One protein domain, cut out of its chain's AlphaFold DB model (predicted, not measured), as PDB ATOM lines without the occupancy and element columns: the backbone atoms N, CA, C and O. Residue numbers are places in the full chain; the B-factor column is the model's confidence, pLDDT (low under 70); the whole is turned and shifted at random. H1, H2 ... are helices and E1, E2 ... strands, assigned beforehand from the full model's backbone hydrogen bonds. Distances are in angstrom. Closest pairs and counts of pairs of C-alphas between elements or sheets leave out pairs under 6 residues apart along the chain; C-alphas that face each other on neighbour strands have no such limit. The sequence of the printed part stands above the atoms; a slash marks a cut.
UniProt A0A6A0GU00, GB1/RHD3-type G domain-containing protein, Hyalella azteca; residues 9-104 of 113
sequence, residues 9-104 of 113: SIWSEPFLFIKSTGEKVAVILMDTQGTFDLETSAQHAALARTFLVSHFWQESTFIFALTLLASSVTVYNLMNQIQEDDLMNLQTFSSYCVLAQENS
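What this domain is: This is residues 9 to 104 of the 113 residues of the protein "GB1/RHD3-type G domain-containing protein" of Hyalella azteca (UniProt A0A6A0GU00). The model is a long, loose shape: a narrow two-stranded hairpin, E1 and E2, makes one end of its length, and the long helix H1 runs along the other part, with H2 crossing H1 near the later half of H1. E2 runs on into the short strand E3, which lies on the other side of H1 from H2, and a long loop, residues 33 to 50, leads to the far end, from which H1 runs back. The printed part has 96 residues, with three named strands and then two named helices in the order E1, E2, E3, H1, H2; the one sheet, E1 - E2, is antiparallel, and the class is mixed, helices and strands. The whole is loose, with a radius of gyration of the C-alphas of 17.0 A, and elongated, spanning 57 by 32 by 26 A.

Where its parts are: E1 is residues 15 to 18, 10.4 A long, beginning at C-alpha 15 at (6.419, -17.397, 57.741). E2 is residues 24 to 27, 10.1 A long, and E3 is residues 30 to 32, 6.3 A long. H1 is residues 51 to 70, 29.0 A from first to last C-alpha, beginning at C-alpha 51 at (0.557, -2.465, 19.168). H2 is residues 84 to 101, 25.9 A long, and ends at C-alpha 101 at (-6.890, 4.951, 46.890).

How they stand to each other: E1 and E2 are a hairpin of antiparallel neighbours, their directions at 150 degrees; N 15 and O 27 are 2.9 A apart and N 27 and O 15 are 2.8 A apart, within hydrogen-bond range. E2 runs on into E3 across a break of 2 residues, at 24 degrees. E3 pairs with no named strand, but residues 9 to 10 pair antiparallel with its residues 30 to 31. The closest C-alphas of E3 and H1 are those of Thr 32 and Thr 67, 7.4 A apart. H1 and H2 touch, H1 with residues 61 to 69 alone and H2 with residues 93 to 97 alone; the closest C-alphas are those of Ala 65 and Phe 93, 5.3 A apart. Their lines stand at a steep tilt of 63 degrees, and they run the same way. The hairpin strands E1 and E2 are apart from both helices, and E3 is apart from H2. In H1 and H2 every O i to N i+4 pair is within hydrogen-bond range.

The domain as a whole: The two C-alphas farthest apart are those of Gly 22 and Ala 46, 56.9 A. The printed part, residues 9 to 104, has no cut. The links E3 to H1, 18 residues, and H1 to H2, 13 residues, are long; the other two are tight. Residues 79 to 85, of which 84 to 85 belong to H2, stand free. The mean pLDDT of the printed part is 77.6; it is under 70 at residues 35 to 58, of which 51 to 58 belong to H1, and at residues 101 to 104.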
ATOM      1  N   SER A   9       3.528 -14.436  41.931       92.75
ATOM      2  CA  SER A   9       3.589 -15.710  42.641       92.75
ATOM      3  C   SER A   9       3.754 -15.454  44.130       92.75
ATOM      4  O   SER A   9       4.594 -14.658  44.542       92.75
ATOM      5  N   ILE A  10       2.963 -16.140  44.951       94.69
ATOM      6  CA  ILE A  10       3.018 -16.029  46.409       94.69
ATOM      7  C   ILE A  10       3.488 -17.363  46.971       94.69
ATOM      8  O   ILE A  10       2.993 -18.416  46.563       94.69
ATOM      9  N   TRP A  11       4.436 -17.327  47.908       96.31
ATOM     10  CA  TRP A  11       4.864 -18.541  48.595       96.31
ATOM     11  C   TRP A  11       3.687 -19.173  49.348       96.31
ATOM     12  O   TRP A  11       2.922 -18.478  50.016       96.31
ATOM     13  N   SER A  12       3.533 -20.494  49.241       95.69
ATOM     14  CA  SER A  12       2.314 -21.192  49.668       95.69
ATOM     15  C   SER A  12       2.054 -21.147  51.174       95.69
ATOM     16  O   SER A  12       0.913 -21.316  51.597       95.69
ATOM     17  N   GLU A  13       3.091 -20.931  51.986       96.06
ATOM     18  CA  GLU A  13       2.996 -20.928  53.447       96.06
ATOM     19  C   GLU A  13       3.580 -19.641  54.049       96.06
ATOM     20  O   GLU A  13       4.748 -19.330  53.824       96.06
ATOM     21  N   PRO A  14       2.820 -18.872  54.844       96.00
ATOM     22  CA  PRO A  14       3.360 -17.679  55.480       96.00
ATOM     23  C   PRO A  14       4.373 -18.044  56.568       96.00
ATOM     24  O   PRO A  14       4.156 -18.948  57.377       96.00
ATOM     25  N   PHE A  15       5.450 -17.269  56.659       97.44
ATOM     26  CA  PHE A  15       6.419 -17.397  57.741       97.44
ATOM     27  C   PHE A  15       5.906 -16.645  58.971       97.44
ATOM     28  O   PHE A  15       5.660 -15.439  58.918       97.44
ATOM     29  N   LEU A  16       5.725 -17.347  60.087       97.44
ATOM     30  CA  LEU A  16       5.188 -16.762  61.316       97.44
ATOM     31  C   LEU A  16       6.319 -16.321  62.247       97.44
ATOM     32  O   LEU A  16       7.192 -17.114  62.592       97.44
ATOM     33  N   PHE A  17       6.262 -15.073  62.709       96.00
ATOM     34  CA  PHE A  17       7.239 -14.498  63.632       96.00
ATOM     35  C   PHE A  17       6.558 -13.839  64.827       96.00
ATOM     36  O   PHE A  17       5.419 -13.380  64.750       96.00
ATOM     37  N   ILE A  18       7.287 -13.760  65.938       96.38
ATOM     38  CA  ILE A  18       6.914 -12.960  67.103       96.38
ATOM     39  C   ILE A  18       7.915 -11.811  67.178       96.38
ATOM     40  O   ILE A  18       9.115 -12.043  67.316       96.38
ATOM     41  N   LYS A  19       7.434 -10.573  67.048       94.69
ATOM     42  CA  LYS A  19       8.270  -9.377  67.205       94.69
ATOM     43  C   LYS A  19       8.779  -9.273  68.645       94.69
ATOM     44  O   LYS A  19       8.185  -9.829  69.566       94.69
ATOM     45  N   SER A  20       9.817  -8.469  68.872       94.69
ATOM     46  CA  SER A  20      10.298  -8.144  70.229       94.69
ATOM     47  C   SER A  20       9.217  -7.521  71.124       94.69
ATOM     48  O   SER A  20       9.296  -7.622  72.344       94.69
ATOM     49  N   THR A  21       8.183  -6.922  70.524       95.44
ATOM     50  CA  THR A  21       6.996  -6.384  71.205       95.44
ATOM     51  C   THR A  21       6.012  -7.459  71.689       95.44
ATOM     52  O   THR A  21       5.067  -7.133  72.397       95.44
ATOM     53  N   GLY A  22       6.193  -8.727  71.298       94.75
ATOM     54  CA  GLY A  22       5.260  -9.829  71.558       94.75
ATOM     55  C   GLY A  22       4.152  -9.990  70.508       94.75
ATOM     56  O   GLY A  22       3.381 -10.948  70.573       94.75
ATOM     57  N   GLU A  23       4.075  -9.096  69.520       96.75
ATOM     58  CA  GLU A  23       3.107  -9.177  68.421       96.75
ATOM     59  C   GLU A  23       3.431 -10.345  67.476       96.75
ATOM     60  O   GLU A  23       4.569 -10.492  67.022       96.75
ATOM     61  N   LYS A  24       2.418 -11.155  67.142       97.06
ATOM     62  CA  LYS A  24       2.516 -12.205  66.120       97.06
ATOM     63  C   LYS A  24       2.278 -11.609  64.741       97.06
ATOM     64  O   LYS A  24       1.240 -10.995  64.518       97.06
ATOM     65  N   VAL A  25       3.193 -11.851  63.812       96.38
ATOM     66  CA  VAL A  25       3.078 -11.405  62.422       96.38
ATOM     67  C   VAL A  25       3.295 -12.551  61.447       96.38
ATOM     68  O   VAL A  25       4.075 -13.466  61.710       96.38
ATOM     69  N   ALA A  26       2.601 -12.481  60.314       96.38
ATOM     70  CA  ALA A  26       2.805 -13.352  59.169       96.38
ATOM     71  C   ALA A  26       3.591 -12.587  58.098       96.38
ATOM     72  O   ALA A  26       3.212 -11.479  57.724       96.38
ATOM     73  N   VAL A  27       4.680 -13.177  57.618       96.00
ATOM     74  CA  VAL A  27       5.485 -12.659  56.513       96.00
ATOM     75  C   VAL A  27       5.182 -13.493  55.280       96.00
ATOM     76  O   VAL A  27       5.342 -14.715  55.283       96.00
ATOM     77  N   ILE A  28       4.734 -12.814  54.230       96.06
ATOM     78  CA  ILE A  28       4.427 -13.405  52.932       96.06
ATOM     79  C   ILE A  28       5.528 -12.983  51.962       96.06
ATOM     80  O   ILE A  28       5.881 -11.806  51.903       96.06
ATOM     81  N   LEU A  29       6.069 -13.945  51.215       95.62
ATOM     82  CA  LEU A  29       7.010 -13.676  50.132       95.62
ATOM     83  C   LEU A  29       6.262 -13.682  48.803       95.62
ATOM     84  O   LEU A  29       5.470 -14.590  48.537       95.62
ATOM     85  N   MET A  30       6.536 -12.669  47.988       94.44
ATOM     86  CA  MET A  30       5.976 -12.518  46.651       94.44
ATOM     87  C   MET A  30       7.119 -12.410  45.646       94.44
ATOM     88  O   MET A  30       8.041 -11.624  45.852       94.44
ATOM     89  N   ASP A  31       7.046 -13.204  44.582       92.00
ATOM     90  CA  ASP A  31       7.889 -13.090  43.392       92.00
ATOM     91  C   ASP A  31       7.034 -12.536  42.254       92.00
ATOM     92  O   ASP A  31       5.934 -13.032  41.992       92.00
ATOM     93  N   THR A  32       7.497 -11.476  41.607       88.56
ATOM     94  CA  THR A  32       6.686 -10.721  40.654       88.56
ATOM     95  C   THR A  32       7.354 -10.693  39.297       88.56
ATOM     96  O   THR A  32       8.575 -10.674  39.171       88.56
ATOM     97  N   GLN A  33       6.532 -10.722  38.253       82.69
ATOM     98  CA  GLN A  33       7.014 -10.607  36.888       82.69
ATOM     99  C   GLN A  33       7.825  -9.320  36.711       82.69
ATOM    100  O   GLN A  33       7.355  -8.226  37.033       82.69
ATOM    101  N   GLY A  34       9.012  -9.465  36.119       72.00
ATOM    102  CA  GLY A  34       9.859  -8.345  35.743       72.00
ATOM    103  C   GLY A  34       9.148  -7.420  34.758       72.00
ATOM    104  O   GLY A  34       8.667  -7.840  33.706       72.00
ATOM    105  N   THR A  35       9.113  -6.132  35.084       62.06
ATOM    106  CA  THR A  35       8.561  -5.082  34.219       62.06
ATOM    107  C   THR A  35       9.381  -4.863  32.949       62.06
ATOM    108  O   THR A  35       8.844  -4.368  31.959       62.06
ATOM    109  N   PHE A  36      10.660  -5.254  32.969       61.12
ATOM    110  CA  PHE A  36      11.667  -4.907  31.960       61.12
ATOM    111  C   PHE A  36      12.269  -6.117  31.236       61.12
ATOM    112  O   PHE A  36      13.297  -5.982  30.584       61.12
ATOM    113  N   ASP A  37      11.614  -7.283  31.283       51.97
ATOM    114  CA  ASP A  37      12.064  -8.500  30.573       51.97
ATOM    115  C   ASP A  37      12.015  -8.389  29.038       51.97
ATOM    116  O   ASP A  37      12.332  -9.333  28.312       51.97
ATOM    117  N   LEU A  38      11.681  -7.215  28.507       47.78
ATOM    118  CA  LEU A  38      12.072  -6.887  27.154       47.78
ATOM    119  C   LEU A  38      13.538  -6.484  27.198       47.78
ATOM    120  O   LEU A  38      13.871  -5.317  27.385       47.78
ATOM    121  N   GLU A  39      14.415  -7.454  26.945       45.25
ATOM    122  CA  GLU A  39      15.665  -7.149  26.267       45.25
ATOM    123  C   GLU A  39      15.347  -6.328  25.011       45.25
ATOM    124  O   GLU A  39      15.150  -6.828  23.902       45.25
ATOM    125  N   THR A  40      15.388  -5.015  25.182       45.03
ATOM    126  CA  THR A  40      15.834  -4.059  24.188       45.03
ATOM    127  C   THR A  40      17.337  -4.253  23.990       45.03
ATOM    128  O   THR A  40      18.137  -3.327  24.086       45.03
ATOM    129  N   SER A  41      17.745  -5.469  23.609       36.00
ATOM    130  CA  SER A  41      18.884  -5.575  22.707       36.00
ATOM    131  C   SER A  41      18.547  -4.664  21.525       36.00
ATOM    132  O   SER A  41      17.439  -4.744  20.988       36.00
ATOM    133  N   ALA A  42      19.458  -3.758  21.167       44.94
ATOM    134  CA  ALA A  42      19.274  -2.623  20.251       44.94
ATOM    135  C   ALA A  42      18.552  -2.922  18.909       44.94
ATOM    136  O   ALA A  42      18.136  -2.006  18.205       44.94
ATOM    137  N   GLN A  43      18.349  -4.193  18.565       43.16
ATOM    138  CA  GLN A  43      17.562  -4.692  17.439       43.16
ATOM    139  C   GLN A  43      16.037  -4.469  17.548       43.16
ATOM    140  O   GLN A  43      15.377  -4.393  16.512       43.16
ATOM    141  N   HIS A  44      15.458  -4.316  18.746       44.00
ATOM    142  CA  HIS A  44      13.993  -4.255  18.920       44.00
ATOM    143  C   HIS A  44      13.398  -2.860  19.175       44.00
ATOM    144  O   HIS A  44      12.177  -2.727  19.259       44.00
ATOM    145  N   ALA A  45      14.206  -1.793  19.176       50.25
ATOM    146  CA  ALA A  45      13.693  -0.416  19.220       50.25
ATOM    147  C   ALA A  45      12.743  -0.089  18.042       50.25
ATOM    148  O   ALA A  45      11.865   0.763  18.162       50.25
ATOM    149  N   ALA A  46      12.852  -0.813  16.921       51.00
ATOM    150  CA  ALA A  46      11.928  -0.702  15.793       51.00
ATOM    151  C   ALA A  46      10.527  -1.294  16.074       51.00
ATOM    152  O   ALA A  46       9.540  -0.795  15.536       51.00
ATOM    153  N   LEU A  47      10.420  -2.314  16.939       51.16
ATOM    154  CA  LEU A  47       9.147  -2.941  17.334       51.16
ATOM    155  C   LEU A  47       8.468  -2.237  18.511       51.16
ATOM    156  O   LEU A  47       7.277  -2.445  18.732       51.16
ATOM    157  N   ALA A  48       9.171  -1.352  19.225       51.53
ATOM    158  CA  ALA A  48       8.607  -0.573  20.331       51.53
ATOM    159  C   ALA A  48       7.386   0.284  19.933       51.53
ATOM    160  O   ALA A  48       6.630   0.733  20.789       51.53
ATOM    161  N   ARG A  49       7.165   0.483  18.626       54.00
ATOM    162  CA  ARG A  49       6.024   1.211  18.050       54.00
ATOM    163  C   ARG A  49       4.860   0.315  17.616       54.00
ATOM    164  O   ARG A  49       3.865   0.819  17.101       54.00
ATOM    165  N   THR A  50       4.973  -1.001  17.772       57.34
ATOM    166  CA  THR A  50       3.932  -1.951  17.375       57.34
ATOM    167  C   THR A  50       2.969  -2.188  18.536       57.34
ATOM    168  O   THR A  50       3.387  -2.347  19.679       57.34
ATOM    169  N   PHE A  51       1.671  -2.259  18.228       64.69
ATOM    170  CA  PHE A  51       0.557  -2.465  19.168       64.69
ATOM    171  C   PHE A  51       0.808  -3.547  20.243       64.69
ATOM    172  O   PHE A  51       0.408  -3.396  21.397       64.69
ATOM    173  N   LEU A  52       1.522  -4.616  19.884       58.78
ATOM    174  CA  LEU A  52       1.869  -5.717  20.788       58.78
ATOM    175  C   LEU A  52       2.800  -5.287  21.928       58.78
ATOM    176  O   LEU A  52       2.611  -5.705  23.066       58.78
ATOM    177  N   VAL A  53       3.775  -4.420  21.640       62.22
ATOM    178  CA  VAL A  53       4.724  -3.942  22.646       62.22
ATOM    179  C   VAL A  53       4.007  -3.031  23.640       62.22
ATOM    180  O   VAL A  53       4.146  -3.227  24.843       62.22
ATOM    181  N   SER A  54       3.142  -2.123  23.172       61.28
ATOM    182  CA  SER A  54       2.328  -1.288  24.069       61.28
ATOM    183  C   SER A  54       1.395  -2.091  24.979       61.28
ATOM    184  O   SER A  54       1.209  -1.700  26.127       61.28
ATOM    185  N   HIS A  55       0.833  -3.208  24.505       64.25
ATOM    186  CA  HIS A  55      -0.023  -4.065  25.331       64.25
ATOM    187  C   HIS A  55       0.782  -4.769  26.432       64.25
ATOM    188  O   HIS A  55       0.371  -4.796  27.588       64.25
ATOM    189  N   PHE A  56       1.972  -5.272  26.095       66.69
ATOM    190  CA  PHE A  56       2.848  -5.931  27.062       66.69
ATOM    191  C   PHE A  56       3.323  -4.977  28.169       66.69
ATOM    192  O   PHE A  56       3.286  -5.328  29.348       66.69
ATOM    193  N   TRP A  57       3.703  -3.742  27.818       66.94
ATOM    194  CA  TRP A  57       4.069  -2.728  28.815       66.94
ATOM    195  C   TRP A  57       2.909  -2.400  29.767       66.94
ATOM    196  O   TRP A  57       3.150  -2.167  30.953       66.94
ATOM    197  N   GLN A  58       1.659  -2.413  29.289       68.81
ATOM    198  CA  GLN A  58       0.481  -2.166  30.131       68.81
ATOM    199  C   GLN A  58       0.244  -3.294  31.142       68.81
ATOM    200  O   GLN A  58      -0.032  -3.016  32.308       68.81
ATOM    201  N   GLU A  59       0.401  -4.555  30.739       73.12
ATOM    202  CA  GLU A  59       0.270  -5.696  31.655       73.12
ATOM    203  C   GLU A  59       1.342  -5.671  32.749       73.12
ATOM    204  O   GLU A  59       1.032  -5.806  33.933       73.12
ATOM    205  N   SER A  60       2.597  -5.420  32.368       75.12
ATOM    206  CA  SER A  60       3.711  -5.267  33.309       75.12
ATOM    207  C   SER A  60       3.493  -4.097  34.276       75.12
ATOM    208  O   SER A  60       3.705  -4.236  35.480       75.12
ATOM    209  N   THR A  61       2.995  -2.966  33.767       76.00
ATOM    210  CA  THR A  61       2.606  -1.797  34.575       76.00
ATOM    211  C   THR A  61       1.547  -2.161  35.616       76.00
ATOM    212  O   THR A  61       1.666  -1.799  36.786       76.00
ATOM    213  N   PHE A  62       0.518  -2.904  35.208       79.38
ATOM    214  CA  PHE A  62      -0.567  -3.313  36.092       79.38
ATOM    215  C   PHE A  62      -0.088  -4.273  37.189       79.38
ATOM    216  O   PHE A  62      -0.422  -4.085  38.359       79.38
ATOM    217  N   ILE A  63       0.743  -5.260  36.835       84.00
ATOM    218  CA  ILE A  63       1.345  -6.198  37.796       84.00
ATOM    219  C   ILE A  63       2.198  -5.449  38.825       84.00
ATOM    220  O   ILE A  63       2.093  -5.719  40.024       84.00
ATOM    221  N   PHE A  64       3.006  -4.483  38.386       82.69
ATOM    222  CA  PHE A  64       3.823  -3.686  39.294       82.69
ATOM    223  C   PHE A  64       2.970  -2.816  40.222       82.69
ATOM    224  O   PHE A  64       3.195  -2.810  41.430       82.69
ATOM    225  N   ALA A  65       1.960  -2.122  39.692       82.00
ATOM    226  CA  ALA A  65       1.065  -1.301  40.505       82.00
ATOM    227  C   ALA A  65       0.318  -2.138  41.561       82.00
ATOM    228  O   ALA A  65       0.251  -1.743  42.723       82.00
ATOM    229  N   LEU A  66      -0.182  -3.325  41.192       85.75
ATOM    230  CA  LEU A  66      -0.791  -4.260  42.145       85.75
ATOM    231  C   LEU A  66       0.200  -4.739  43.206       85.75
ATOM    232  O   LEU A  66      -0.146  -4.784  44.383       85.75
ATOM    233  N   THR A  67       1.430  -5.065  42.802       88.12
ATOM    234  CA  THR A  67       2.504  -5.450  43.729       88.12
ATOM    235  C   THR A  67       2.752  -4.342  44.740       88.12
ATOM    236  O   THR A  67       2.799  -4.606  45.939       88.12
ATOM    237  N   LEU A  68       2.864  -3.101  44.273       85.75
ATOM    238  CA  LEU A  68       3.139  -1.948  45.115       85.75
ATOM    239  C   LEU A  68       1.980  -1.645  46.082       85.75
ATOM    240  O   LEU A  68       2.230  -1.289  47.228       85.75
ATOM    241  N   LEU A  69       0.725  -1.828  45.649       85.50
ATOM    242  CA  LEU A  69      -0.466  -1.676  46.498       85.50
ATOM    243  C   LEU A  69      -0.611  -2.789  47.543       85.50
ATOM    244  O   LEU A  69      -1.071  -2.534  48.654       85.50
ATOM    245  N   ALA A  70      -0.278  -4.029  47.182       87.62
ATOM    246  CA  ALA A  70      -0.454  -5.191  48.051       87.62
ATOM    247  C   ALA A  70       0.704  -5.378  49.046       87.62
ATOM    248  O   ALA A  70       0.519  -5.970  50.110       87.62
ATOM    249  N   SER A  71       1.900  -4.902  48.702       89.81
ATOM    250  CA  SER A  71       3.110  -5.114  49.494       89.81
ATOM    251  C   SER A  71       3.294  -4.031  50.549       89.81
ATOM    252  O   SER A  71       3.285  -2.840  50.252       89.81
ATOM    253  N   SER A  72       3.600  -4.436  51.781       90.50
ATOM    254  CA  SER A  72       4.093  -3.513  52.813       90.50
ATOM    255  C   SER A  72       5.521  -3.032  52.533       90.50
ATOM    256  O   SER A  72       5.895  -1.916  52.881       90.50
ATOM    257  N   VAL A  73       6.335  -3.891  51.912       90.38
ATOM    258  CA  VAL A  73       7.719  -3.615  51.518       90.38
ATOM    259  C   VAL A  73       7.912  -4.142  50.105       90.38
ATOM    260  O   VAL A  73       7.683  -5.321  49.856       90.38
ATOM    261  N   THR A  74       8.352  -3.274  49.197       88.81
ATOM    262  CA  THR A  74       8.626  -3.635  47.801       88.81
ATOM    263  C   THR A  74      10.120  -3.518  47.534       88.81
ATOM    264  O   THR A  74      10.710  -2.465  47.769       88.81
ATOM    265  N   VAL A  75      10.733  -4.591  47.033       90.69
ATOM    266  CA  VAL A  75      12.132  -4.583  46.586       90.69
ATOM    267  C   VAL A  75      12.146  -4.338  45.082       90.69
ATOM    268  O   VAL A  75      11.816  -5.227  44.302       90.69
ATOM    269  N   TYR A  76      12.509  -3.123  44.670       87.38
ATOM    270  CA  TYR A  76      12.609  -2.782  43.253       87.38
ATOM    271  C   TYR A  76      13.962  -3.243  42.695       87.38
ATOM    272  O   TYR A  76      14.984  -2.588  42.893       87.38
ATOM    273  N   ASN A  77      13.973  -4.420  42.066       86.38
ATOM    274  CA  ASN A  77      15.190  -5.051  41.559       86.38
ATOM    275  C   ASN A  77      15.617  -4.437  40.214       86.38
ATOM    276  O   ASN A  77      14.953  -4.649  39.200       86.38
ATOM    277  N   LEU A  78      16.728  -3.700  40.212       83.62
ATOM    278  CA  LEU A  78      17.289  -3.023  39.039       83.62
ATOM    279  C   LEU A  78      18.682  -3.567  38.723       83.62
ATOM    280  O   LEU A  78      19.471  -3.857  39.623       83.62
ATOM    281  N   MET A  79      19.005  -3.682  37.435       78.94
ATOM    282  CA  MET A  79      20.328  -4.119  36.996       78.94
ATOM    283  C   MET A  79      21.258  -2.913  36.818       78.94
ATOM    284  O   MET A  79      20.906  -1.929  36.175       78.94
ATOM    285  N   ASN A  80      22.491  -3.031  37.311       84.12
ATOM    286  CA  ASN A  80      23.545  -2.015  37.232       84.12
ATOM    287  C   ASN A  80      23.283  -0.764  38.082       84.12
ATOM    288  O   ASN A  80      23.683  -0.717  39.244       84.12
ATOM    289  N   GLN A  81      22.696   0.272  37.490       83.56
ATOM    290  CA  GLN A  81      22.535   1.591  38.095       83.56
ATOM    291  C   GLN A  81      21.087   2.030  37.976       83.56
ATOM    292  O   GLN A  81      20.421   1.689  37.005       83.56
ATOM    293  N   ILE A  82      20.641   2.827  38.944       87.00
ATOM    294  CA  ILE A  82      19.338   3.487  38.890       87.00
ATOM    295  C   ILE A  82      19.404   4.564  37.807       87.00
ATOM    296  O   ILE A  82      20.215   5.489  37.908       87.00
ATOM    297  N   GLN A  83      18.565   4.438  36.786       83.56
ATOM    298  CA  GLN A  83      18.444   5.397  35.694       83.56
ATOM    299  C   GLN A  83      17.200   6.272  35.865       83.56
ATOM    300  O   GLN A  83      16.301   5.980  36.653       83.56
ATOM    301  N   GLU A  84      17.142   7.373  35.116       82.00
ATOM    302  CA  GLU A  84      15.991   8.283  35.131       82.00
ATOM    303  C   GLU A  84      14.696   7.574  34.708       82.00
ATOM    304  O   GLU A  84      13.656   7.762  35.340       82.00
ATOM    305  N   ASP A  85      14.780   6.678  33.722       76.81
ATOM    306  CA  ASP A  85      13.645   5.871  33.270       76.81
ATOM    307  C   ASP A  85      13.082   4.989  34.398       76.81
ATOM    308  O   ASP A  85      11.864   4.872  34.542       76.81
ATOM    309  N   ASP A  86      13.938   4.431  35.263       80.69
ATOM    310  CA  ASP A  86      13.503   3.620  36.407       80.69
ATOM    311  C   ASP A  86      12.676   4.445  37.401       80.69
ATOM    312  O   ASP A  86      11.682   3.955  37.946       80.69
ATOM    313  N   LEU A  87      13.075   5.703  37.616       85.31
ATOM    314  CA  LEU A  87      12.390   6.648  38.499       85.31
ATOM    315  C   LEU A  87      11.077   7.145  37.886       85.31
ATOM    316  O   LEU A  87      10.074   7.238  38.594       85.31
ATOM    317  N   MET A  88      11.055   7.420  36.580       82.31
ATOM    318  CA  MET A  88       9.847   7.831  35.862       82.31
ATOM    319  C   MET A  88       8.792   6.716  35.856       82.31
ATOM    320  O   MET A  88       7.601   6.969  36.075       82.31
ATOM    321  N   ASN A  89       9.225   5.467  35.680       78.25
ATOM    322  CA  ASN A  89       8.359   4.297  35.803       78.25
ATOM    323  C   ASN A  89       7.785   4.197  37.222       78.25
ATOM    324  O   ASN A  89       6.565   4.162  37.395       78.25
ATOM    325  N   LEU A  90       8.641   4.269  38.248       82.88
ATOM    326  CA  LEU A  90       8.210   4.243  39.648       82.88
ATOM    327  C   LEU A  90       7.192   5.353  39.968       82.88
ATOM    328  O   LEU A  90       6.168   5.095  40.606       82.88
ATOM    329  N   GLN A  91       7.431   6.576  39.484       84.38
ATOM    330  CA  GLN A  91       6.514   7.703  39.642       84.38
ATOM    331  C   GLN A  91       5.152   7.415  39.000       84.38
ATOM    332  O   GLN A  91       4.113   7.632  39.632       84.38
ATOM    333  N   THR A  92       5.145   6.900  37.772       78.12
ATOM    334  CA  THR A  92       3.920   6.563  37.035       78.12
ATOM    335  C   THR A  92       3.072   5.560  37.819       78.12
ATOM    336  O   THR A  92       1.875   5.771  38.023       78.12
ATOM    337  N   PHE A  93       3.701   4.512  38.353       76.44
ATOM    338  CA  PHE A  93       3.008   3.472  39.112       76.44
ATOM    339  C   PHE A  93       2.511   3.969  40.470       76.44
ATOM    340  O   PHE A  93       1.378   3.681  40.858       76.44
ATOM    341  N   SER A  94       3.314   4.772  41.173       78.31
ATOM    342  CA  SER A  94       2.895   5.375  42.442       78.31
ATOM    343  C   SER A  94       1.696   6.312  42.274       78.31
ATOM    344  O   SER A  94       0.791   6.305  43.106       78.31
ATOM    345  N   SER A  95       1.633   7.052  41.162       79.44
ATOM    346  CA  SER A  95       0.518   7.955  40.857       79.44
ATOM    347  C   SER A  95      -0.777   7.169  40.649       79.44
ATOM    348  O   SER A  95      -1.825   7.558  41.155       79.44
ATOM    349  N   TYR A  96      -0.697   6.013  39.979       75.00
ATOM    350  CA  TYR A  96      -1.836   5.106  39.838       75.00
ATOM    351  C   TYR A  96      -2.330   4.578  41.192       75.00
ATOM    352  O   TYR A  96      -3.534   4.506  41.428       75.00
ATOM    353  N   CYS A  97      -1.411   4.256  42.106       72.50
ATOM    354  CA  CYS A  97      -1.757   3.790  43.450       72.50
ATOM    355  C   CYS A  97      -2.500   4.861  44.259       72.50
ATOM    356  O   CYS A  97      -3.504   4.556  44.898       72.50
ATOM    357  N   VAL A  98      -2.036   6.114  44.195       77.62
ATOM    358  CA  VAL A  98      -2.702   7.251  44.849       77.62
ATOM    359  C   VAL A  98      -4.122   7.416  44.306       77.62
ATOM    360  O   VAL A  98      -5.071   7.441  45.087       77.62
ATOM    361  N   LEU A  99      -4.293   7.423  42.979       77.19
ATOM    362  CA  LEU A  99      -5.610   7.551  42.340       77.19
ATOM    363  C   LEU A  99      -6.560   6.396  42.697       77.19
ATOM    364  O   LEU A  99      -7.743   6.619  42.949       77.19
ATOM    365  N   ALA A 100      -6.059   5.159  42.754       71.75
ATOM    366  CA  ALA A 100      -6.861   4.003  43.159       71.75
ATOM    367  C   ALA A 100      -7.364   4.124  44.611       71.75
ATOM    368  O   ALA A 100      -8.442   3.625  44.944       71.75
ATOM    369  N   GLN A 101      -6.607   4.813  45.467       66.94
ATOM    370  CA  GLN A 101      -6.890   4.951  46.890       66.94
ATOM    371  C   GLN A 101      -7.657   6.226  47.256       66.94
ATOM    372  O   GLN A 101      -8.264   6.252  48.319       66.94
ATOM    373  N   GLU A 102      -7.738   7.249  46.401       63.59
ATOM    374  CA  GLU A 102      -8.629   8.407  46.622       63.59
ATOM    375  C   GLU A 102     -10.109   7.992  46.786       63.59
ATOM    376  O   GLU A 102     -10.889   8.690  47.435       63.59
ATOM    377  N   ASN A 103     -10.482   6.799  46.304       59.62
ATOM    378  CA  ASN A 103     -11.781   6.161  46.560       59.62
ATOM    379  C   ASN A 103     -11.922   5.511  47.957       59.62
ATOM    380  O   ASN A 103     -13.016   5.100  48.338       59.62
ATOM    381  N   SER A 104     -10.834   5.405  48.723       58.12
ATOM    382  CA  SER A 104     -10.730   4.734  50.026       58.12
ATOM    383  C   SER A 104     -10.246   5.739  51.081       58.12
ATOM    384  O   SER A 104      -9.061   6.037  51.191       58.12
TER     385      SER A 104